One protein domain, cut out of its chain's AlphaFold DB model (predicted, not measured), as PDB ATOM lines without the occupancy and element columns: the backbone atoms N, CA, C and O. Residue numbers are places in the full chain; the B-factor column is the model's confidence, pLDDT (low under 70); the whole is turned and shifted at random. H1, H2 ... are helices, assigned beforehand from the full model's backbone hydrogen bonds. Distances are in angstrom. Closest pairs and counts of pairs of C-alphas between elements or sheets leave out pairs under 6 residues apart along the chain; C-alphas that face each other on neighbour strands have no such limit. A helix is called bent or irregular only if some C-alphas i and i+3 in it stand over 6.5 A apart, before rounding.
ATOM      1  N   ARG A 131     162.262 115.563 111.462       54.62
ATOM      2  CA  ARG A 131     160.899 115.896 110.999       54.62
ATOM      3  C   ARG A 131     159.937 116.196 112.146       54.62
ATOM      4  O   ARG A 131     158.993 116.957 111.956       54.62
ATOM      5  N   LYS A 132     160.162 115.614 113.326       54.28
ATOM      6  CA  LYS A 132     159.368 115.912 114.525       54.28
ATOM      7  C   LYS A 132     159.684 117.316 115.060       54.28
ATOM      8  O   LYS A 132     158.761 118.093 115.282       54.28
ATOM      9  N   ARG A 133     160.971 117.677 115.137       59.53
ATOM     10  CA  ARG A 133     161.431 118.998 115.608       59.53
ATOM     11  C   ARG A 133     160.961 120.160 114.732       59.53
ATOM     12  O   ARG A 133     160.610 121.207 115.264       59.53
ATOM     13  N   GLN A 134     160.918 119.983 113.410       61.44
ATOM     14  CA  GLN A 134     160.434 121.031 112.502       61.44
ATOM     15  C   GLN A 134     158.944 121.334 112.722       61.44
ATOM     16  O   GLN A 134     158.575 122.491 112.892       61.44
ATOM     17  N   ARG A 135     158.099 120.297 112.829       63.94
ATOM     18  CA  ARG A 135     156.666 120.486 113.113       63.94
ATOM     19  C   ARG A 135     156.433 121.127 114.479       63.94
ATOM     20  O   ARG A 135     155.534 121.945 114.623       63.94
ATOM     21  N   GLU A 136     157.210 120.758 115.495       71.88
ATOM     22  CA  GLU A 136     157.107 121.359 116.832       71.88
ATOM     23  C   GLU A 136     157.424 122.867 116.812       71.88
ATOM     24  O   GLU A 136     156.765 123.626 117.517       71.88
ATOM     25  N   ASN A 137     158.355 123.313 115.957       72.75
ATOM     26  CA  ASN A 137     158.697 124.730 115.791       72.75
ATOM     27  C   ASN A 137     157.546 125.539 115.161       72.75
ATOM     28  O   ASN A 137     157.134 126.557 115.717       72.75
ATOM     29  N   ASP A 138     156.952 125.037 114.074       81.12
ATOM     30  CA  ASP A 138     155.821 125.704 113.406       81.12
ATOM     31  C   ASP A 138     154.596 125.818 114.328       81.12
ATOM     32  O   ASP A 138     153.938 126.859 114.396       81.12
ATOM     33  N   ASN A 139     154.329 124.763 115.104       87.69
ATOM     34  CA  ASN A 139     153.261 124.768 116.102       87.69
ATOM     35  C   ASN A 139     153.543 125.769 117.232       87.69
ATOM     36  O   ASN A 139     152.652 126.527 117.618       87.69
ATOM     37  N   ALA A 140     154.776 125.811 117.749       89.00
ATOM     38  CA  ALA A 140     155.164 126.750 118.799       89.00
ATOM     39  C   ALA A 140     155.036 128.209 118.333       89.00
ATOM     40  O   ALA A 140     154.499 129.044 119.063       89.00
ATOM     41  N   LYS A 141     155.456 128.503 117.098       90.69
ATOM     42  CA  LYS A 141     155.313 129.826 116.483       90.69
ATOM     43  C   LYS A 141     153.852 130.278 116.458       90.69
ATOM     44  O   LYS A 141     153.549 131.376 116.922       90.69
ATOM     45  N   HIS A 142     152.949 129.418 115.990       93.50
ATOM     46  CA  HIS A 142     151.520 129.732 115.929       93.50
ATOM     47  C   HIS A 142     150.909 129.972 117.322       93.50
ATOM     48  O   HIS A 142     150.094 130.879 117.509       93.50
ATOM     49  N   VAL A 143     151.303 129.190 118.333       93.62
ATOM     50  CA  VAL A 143     150.830 129.382 119.718       93.62
ATOM     51  C   VAL A 143     151.269 130.741 120.267       93.62
ATOM     52  O   VAL A 143     150.443 131.473 120.814       93.62
ATOM     53  N   VAL A 144     152.535 131.119 120.082       95.44
ATOM     54  CA  VAL A 144     153.048 132.417 120.549       95.44
ATOM     55  C   VAL A 144     152.345 133.571 119.835       95.44
ATOM     56  O   VAL A 144     151.870 134.497 120.490       95.44
ATOM     57  N   GLU A 145     152.212 133.499 118.511       94.69
ATOM     58  CA  GLU A 145     151.566 134.541 117.708       94.69
ATOM     59  C   GLU A 145     150.089 134.724 118.082       94.69
ATOM     60  O   GLU A 145     149.644 135.840 118.356       94.69
ATOM     61  N   SER A 146     149.341 133.624 118.200       95.62
ATOM     62  CA  SER A 146     147.925 133.669 118.585       95.62
ATOM     63  C   SER A 146     147.703 134.164 120.017       95.62
ATOM     64  O   SER A 146     146.700 134.827 120.279       95.62
ATOM     65  N   THR A 147     148.625 133.888 120.942       96.06
ATOM     66  CA  THR A 147     148.546 134.384 122.325       96.06
ATOM     67  C   THR A 147     148.825 135.884 122.387       96.06
ATOM     68  O   THR A 147     148.081 136.630 123.024       96.06
ATOM     69  N   LEU A 148     149.852 136.358 121.670       96.81
ATOM     70  CA  LEU A 148     150.194 137.781 121.612       96.81
ATOM     71  C   LEU A 148     149.108 138.613 120.925       96.81
ATOM     72  O   LEU A 148     148.837 139.720 121.372       96.81
ATOM     73  N   ALA A 149     148.437 138.078 119.904       95.75
ATOM     74  CA  ALA A 149     147.323 138.765 119.252       95.75
ATOM     75  C   ALA A 149     146.079 138.906 120.154       95.75
ATOM     76  O   ALA A 149     145.260 139.799 119.954       95.75
ATOM     77  N   LYS A 150     145.910 138.022 121.147       94.69
ATOM     78  CA  LYS A 150     144.750 138.029 122.057       94.69
ATOM     79  C   LYS A 150     144.962 138.873 123.309       94.69
ATOM     80  O   LYS A 150     143.984 139.318 123.910       94.69
ATOM     81  N   LYS A 151     146.208 139.037 123.760       94.06
ATOM     82  CA  LYS A 151     146.524 139.649 125.055       94.06
ATOM     83  C   LYS A 151     146.998 141.099 124.903       94.06
ATOM     84  O   LYS A 151     147.754 141.422 123.985       94.06
ATOM     85  N   PRO A 152     146.612 141.987 125.835       91.94
ATOM     86  CA  PRO A 152     147.011 143.385 125.779       91.94
ATOM     87  C   PRO A 152     148.535 143.529 125.861       91.94
ATOM     88  O   PRO A 152     149.208 142.877 126.656       91.94
ATOM     89  N   GLY A 153     149.085 144.415 125.030       91.31
ATOM     90  CA  GLY A 153     150.527 144.648 124.939       91.31
ATOM     91  C   GLY A 153     151.268 143.710 123.981       91.31
ATOM     92  O   GLY A 153     152.413 144.017 123.644       91.31
ATOM     93  N   GLY A 154     150.627 142.648 123.482       96.00
ATOM     94  CA  GLY A 154     151.210 141.768 122.470       96.00
ATOM     95  C   GLY A 154     151.410 142.451 121.114       96.00
ATOM     96  O   GLY A 154     152.448 142.253 120.487       96.00
ATOM     97  N   ASP A 155     150.526 143.374 120.722       96.88
ATOM     98  CA  ASP A 155     150.651 144.138 119.467       96.88
ATOM     99  C   ASP A 155     151.961 144.922 119.359       96.88
ATOM    100  O   ASP A 155     152.554 145.028 118.285       96.88
ATOM    101  N   ARG A 156     152.438 145.479 120.482       95.62
ATOM    102  CA  ARG A 156     153.707 146.222 120.522       95.62
ATOM    103  C   ARG A 156     154.883 145.303 120.202       95.62
ATOM    104  O   ARG A 156     155.772 145.700 119.457       95.62
ATOM    105  N   ILE A 157     154.841 144.076 120.714       97.44
ATOM    106  CA  ILE A 157     155.864 143.049 120.511       97.44
ATOM    107  C   ILE A 157     155.815 142.540 119.068       97.44
ATOM    108  O   ILE A 157     156.849 142.489 118.408       97.44
ATOM    109  N   ILE A 158     154.618 142.241 118.549       97.06
ATOM    110  CA  ILE A 158     154.419 141.822 117.153       97.06
ATOM    111  C   ILE A 158     154.925 142.908 116.196       97.06
ATOM    112  O   ILE A 158     155.672 142.619 115.264       97.06
ATOM    113  N   LYS A 159     154.577 144.177 116.441       96.38
ATOM    114  CA  LYS A 159     155.030 145.307 115.619       96.38
ATOM    115  C   LYS A 159     156.547 145.495 115.679       96.38
ATOM    116  O   LYS A 159     157.162 145.746 114.646       96.38
ATOM    117  N   GLU A 160     157.156 145.383 116.857       96.19
ATOM    118  CA  GLU A 160     158.609 145.497 117.022       96.19
ATOM    119  C   GLU A 160     159.357 144.382 116.289       96.19
ATOM    120  O   GLU A 160     160.297 144.669 115.542       96.19
ATOM    121  N   TYR A 161     158.882 143.143 116.424       95.75
ATOM    122  CA  TYR A 161     159.431 142.000 115.708       95.75
ATOM    123  C   TYR A 161     159.257 142.145 114.197       95.75
ATOM    124  O   TYR A 161     160.204 141.949 113.445       95.75
ATOM    125  N   ASN A 162     158.088 142.575 113.723       95.12
ATOM    126  CA  ASN A 162     157.873 142.797 112.292       95.12
ATOM    127  C   ASN A 162     158.783 143.894 111.726       95.12
ATOM    128  O   ASN A 162     159.213 143.780 110.581       95.12
ATOM    129  N   ARG A 163     159.095 144.925 112.525       93.81
ATOM    130  CA  ARG A 163     159.953 146.049 112.128       93.81
ATOM    131  C   ARG A 163     161.444 145.718 112.148       93.81
ATOM    132  O   ARG A 163     162.170 146.224 111.307       93.81
ATOM    133  N   THR A 164     161.905 144.964 113.143       91.88
ATOM    134  CA  THR A 164     163.347 144.782 113.412       91.88
ATOM    135  C   THR A 164     163.831 143.348 113.258       91.88
ATOM    136  O   THR A 164     165.017 143.100 113.430       91.88
ATOM    137  N   LYS A 165     162.908 142.404 113.032       90.69
ATOM    138  CA  LYS A 165     163.125 140.947 113.101       90.69
ATOM    139  C   LYS A 165     163.783 140.472 114.400       90.69
ATOM    140  O   LYS A 165     164.237 139.340 114.509       90.69
ATOM    141  N   GLY A 166     163.736 141.314 115.428       90.75
ATOM    142  CA  GLY A 166     164.265 141.065 116.752       90.75
ATOM    143  C   GLY A 166     163.389 141.710 117.816       90.75
ATOM    144  O   GLY A 166     162.351 142.309 117.539       90.75
ATOM    145  N   LEU A 167     163.799 141.542 119.067       95.50
ATOM    146  CA  LEU A 167     163.130 142.140 120.213       95.50
ATOM    147  C   LEU A 167     164.174 142.698 121.165       95.50
ATOM    148  O   LEU A 167     165.149 142.024 121.510       95.50
ATOM    149  N   THR A 168     163.933 143.918 121.623       94.31
ATOM    150  CA  THR A 168     164.632 144.532 122.746       94.31
ATOM    151  C   THR A 168     164.423 143.707 124.010       94.31
ATOM    152  O   THR A 168     163.444 142.968 124.151       94.31
ATOM    153  N   ASP A 169     165.343 143.834 124.964       97.00
ATOM    154  CA  ASP A 169     165.266 143.071 126.208       97.00
ATOM    155  C   ASP A 169     163.957 143.326 126.974       97.00
ATOM    156  O   ASP A 169     163.292 142.391 127.426       97.00
ATOM    157  N   SER A 170     163.506 144.582 127.015       95.69
ATOM    158  CA  SER A 170     162.213 144.950 127.594       95.69
ATOM    159  C   SER A 170     161.040 144.238 126.920       95.69
ATOM    160  O   SER A 170     160.166 143.713 127.613       95.69
ATOM    161  N   SER A 171     161.030 144.174 125.587       96.19
ATOM    162  CA  SER A 171     159.942 143.554 124.825       96.19
ATOM    163  C   SER A 171     159.969 142.029 124.919       96.19
ATOM    164  O   SER A 171     158.909 141.411 125.019       96.19
ATOM    165  N   ARG A 172     161.156 141.407 125.012       97.62
ATOM    166  CA  ARG A 172     161.293 139.971 125.327       97.62
ATOM    167  C   ARG A 172     160.730 139.636 126.704       97.62
ATOM    168  O   ARG A 172     159.932 138.712 126.825       97.62
ATOM    169  N   ARG A 173     161.086 140.405 127.739       97.69
ATOM    170  CA  ARG A 173     160.544 140.208 129.099       97.69
ATOM    171  C   ARG A 173     159.027 140.393 129.124       97.69
ATOM    172  O   ARG A 173     158.327 139.622 129.775       97.69
ATOM    173  N   GLN A 174     158.510 141.373 128.381       96.94
ATOM    174  CA  GLN A 174     157.071 141.588 128.252       96.94
ATOM    175  C   GLN A 174     156.369 140.407 127.562       96.94
ATOM    176  O   GLN A 174     155.330 139.970 128.051       96.94
ATOM    177  N   MET A 175     156.949 139.851 126.490       97.81
ATOM    178  CA  MET A 175     156.435 138.646 125.825       97.81
ATOM    179  C   MET A 175     156.331 137.477 126.804       97.81
ATOM    180  O   MET A 175     155.269 136.873 126.924       97.81
ATOM    181  N   VAL A 176     157.412 137.189 127.536       97.25
ATOM    182  CA  VAL A 176     157.452 136.081 128.500       97.25
ATOM    183  C   VAL A 176     156.396 136.258 129.591       97.25
ATOM    184  O   VAL A 176     155.690 135.305 129.907       97.25
ATOM    185  N   ASN A 177     156.225 137.472 130.122       97.12
ATOM    186  CA  ASN A 177     155.204 137.747 131.134       97.12
ATOM    187  C   ASN A 177     153.780 137.526 130.608       97.12
ATOM    188  O   ASN A 177     152.953 136.965 131.322       97.12
ATOM    189  N   ILE A 178     153.497 137.942 129.368       96.88
ATOM    190  CA  ILE A 178     152.195 137.718 128.726       96.88
ATOM    191  C   ILE A 178     151.925 136.217 128.575       96.88
ATOM    192  O   ILE A 178     150.848 135.755 128.942       96.88
ATOM    193  N   LEU A 179     152.908 135.454 128.085       96.06
ATOM    194  CA  LEU A 179     152.779 134.004 127.912       96.06
ATOM    195  C   LEU A 179     152.588 133.288 129.256       96.06
ATOM    196  O   LEU A 179     151.709 132.444 129.383       96.06
ATOM    197  N   ALA A 180     153.364 133.649 130.281       94.75
ATOM    198  CA  ALA A 180     153.240 133.059 131.613       94.75
ATOM    199  C   ALA A 180     151.874 133.355 132.256       94.75
ATOM    200  O   ALA A 180     151.280 132.473 132.883       94.75
ATOM    201  N   ALA A 181     151.362 134.576 132.081       93.31
ATOM    202  CA  ALA A 181     150.031 134.950 132.541       93.31
ATOM    203  C   ALA A 181     148.944 134.136 131.826       93.31
ATOM    204  O   ALA A 181     148.081 133.576 132.494       93.31
ATOM    205  N   ASP A 182     149.026 133.997 130.498       93.12
ATOM    206  CA  ASP A 182     148.081 133.195 129.710       93.12
ATOM    207  C   ASP A 182     148.095 131.712 130.104       93.12
ATOM    208  O   ASP A 182     147.042 131.103 130.300       93.12
ATOM    209  N   MET A 183     149.283 131.139 130.314       91.56
ATOM    210  CA  MET A 183     149.425 129.761 130.784       91.56
ATOM    211  C   MET A 183     148.826 129.568 132.181       91.56
ATOM    212  O   MET A 183     148.188 128.550 132.442       91.56
ATOM    213  N   THR A 184     149.005 130.539 133.075       90.19
ATOM    214  CA  THR A 184     148.437 130.485 134.430       90.19
ATOM    215  C   THR A 184     146.920 130.667 134.405       90.19
ATOM    216  O   THR A 184     146.207 129.997 135.141       90.19
ATOM    217  N   GLU A 185     146.396 131.522 133.532       88.12
ATOM    218  CA  GLU A 185     144.954 131.715 133.359       88.12
ATOM    219  C   GLU A 185     144.281 130.472 132.757       88.12
ATOM    220  O   GLU A 185     143.215 130.062 133.208       88.12
ATOM    221  N   THR A 186     144.929 129.837 131.778       87.75
ATOM    222  CA  THR A 186     144.365 128.695 131.043       87.75
ATOM    223  C   THR A 186     144.516 127.375 131.799       87.75
ATOM    224  O   THR A 186     143.610 126.543 131.782       87.75
ATOM    225  N   TYR A 187     145.653 127.164 132.471       85.12
ATOM    226  CA  TYR A 187     146.007 125.878 133.087       85.12
ATOM    227  C   TYR A 187     146.252 125.960 134.597       85.12
ATOM    228  O   TYR A 187     146.379 124.931 135.255       85.12
ATOM    229  N   GLY A 188     146.315 127.160 135.175       70.88
ATOM    230  CA  GLY A 188     146.691 127.386 136.574       70.88
ATOM    231  C   GLY A 188     145.561 127.212 137.587       70.88
ATOM    232  O   GLY A 188     145.630 127.786 138.674       70.88
ATOM    233  N   THR A 189     144.532 126.414 137.286       69.12
ATOM    234  CA  THR A 189     143.570 126.022 138.326       69.12
ATOM    235  C   THR A 189     144.206 124.927 139.173       69.12
ATOM    236  O   THR A 189     144.419 123.810 138.702       69.12
TER     237      THR A 189
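This is residues 131 to 189 of the 202 residues of the protein "uncharacterized protein LOC114853242 isoform X2" of Betta splendens (UniProt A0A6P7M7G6). Two helices, H2 and H3, fold back on each other as a splayed helical hairpin, and the longest helix, H1, packs on both of them near its end, while its first residues, 131 to 142, stick out from the body as a free arm. H1 comes to H3 nearly at a right angle, and beyond that meeting place H3 runs on towards the last printed residue, away from H2. The printed part has 59 residues with three named helices, H1, H2 and H3 in this order along the chain, and no named strand, and its class is all helix. It is only just compact, close to loose, with a radius of gyration of the C-alphas of 12.3 A, and the C-alphas span 34 by 29 by 18 A along their three main axes.

H1, residues 131 to 150, is the longest helix by residues, and its residues 131 to 142 stand free. H1 touches H2, residues 154 to 164, with its residues 145 to 149 alone. The closest C-alphas of these two are those of Leu 148 and Gly 154, 4.2 A apart. Their lines stand at a steep tilt of 59 degrees, and they run opposite ways. H1 also touches H3, residues 169 to 187, with residues 144 to 148 of H1 alone and residues 175 to 182 of H3 alone. The closest C-alphas here are those of Thr 147 and Leu 179, 7.0 A apart, and the two lines are about perpendicular, at 88 degrees. H2 and H3 touch and form a helical hairpin, running opposite ways at a steep tilt of 38 degrees, only just beyond shallow. Their closest C-alphas are those of Ile 157 and Ser 171, 6.0 A apart, and H3 touches H2 with residues 171 to 178 alone. The helix packing is mostly crossed: of the three pairs of helices that touch, 0 are at a shallow tilt. In H2 and H3 every pair of O of residue i and N of residue i+4 is within hydrogen-bond range, and in H1 15 of 16 such pairs are.

H1 begins at Arg 131, with its C-alpha at (160.899, 115.896, 110.999), and ends at Lys 150, with its C-alpha at (144.750, 138.029, 122.057). It has 20 residues and measures 29.5 A from first to last C-alpha. H3 has 19 residues, from Asp 169 to Tyr 187, and measures 26.7 A; C-alpha 187 is at (146.007, 125.878, 133.087). H2 is the short one, 11 residues from Gly 154 to Thr 164, and measures 15.4 A from C-alpha 154 at (151.210, 141.768, 122.470) to C-alpha 164. No helix is bent or irregular.

The two C-alphas farthest apart are those of Thr 164 and Thr 189, at 36.9 A, and the first and last printed C-alphas, Arg 131 and Thr 189, are 33.9 A apart. Without residues 131 to 142 the body has 47 residues, spans 37 by 18 by 15 A and has a radius of gyration of 10.8 A. The printed part has no cut and runs from residue 131 to residue 189 of a full chain of 202 residues. Both links are tight, with 3 residues between H1 and H2 and 4 residues between H2 and H3. The mean pLDDT of the printed part is 89.4; the model's confidence is under 70 at residues 131 to 135, in H1, and at residue 189. The mean pLDDT is 82 in H1, 96 in H2 and 94 in H3.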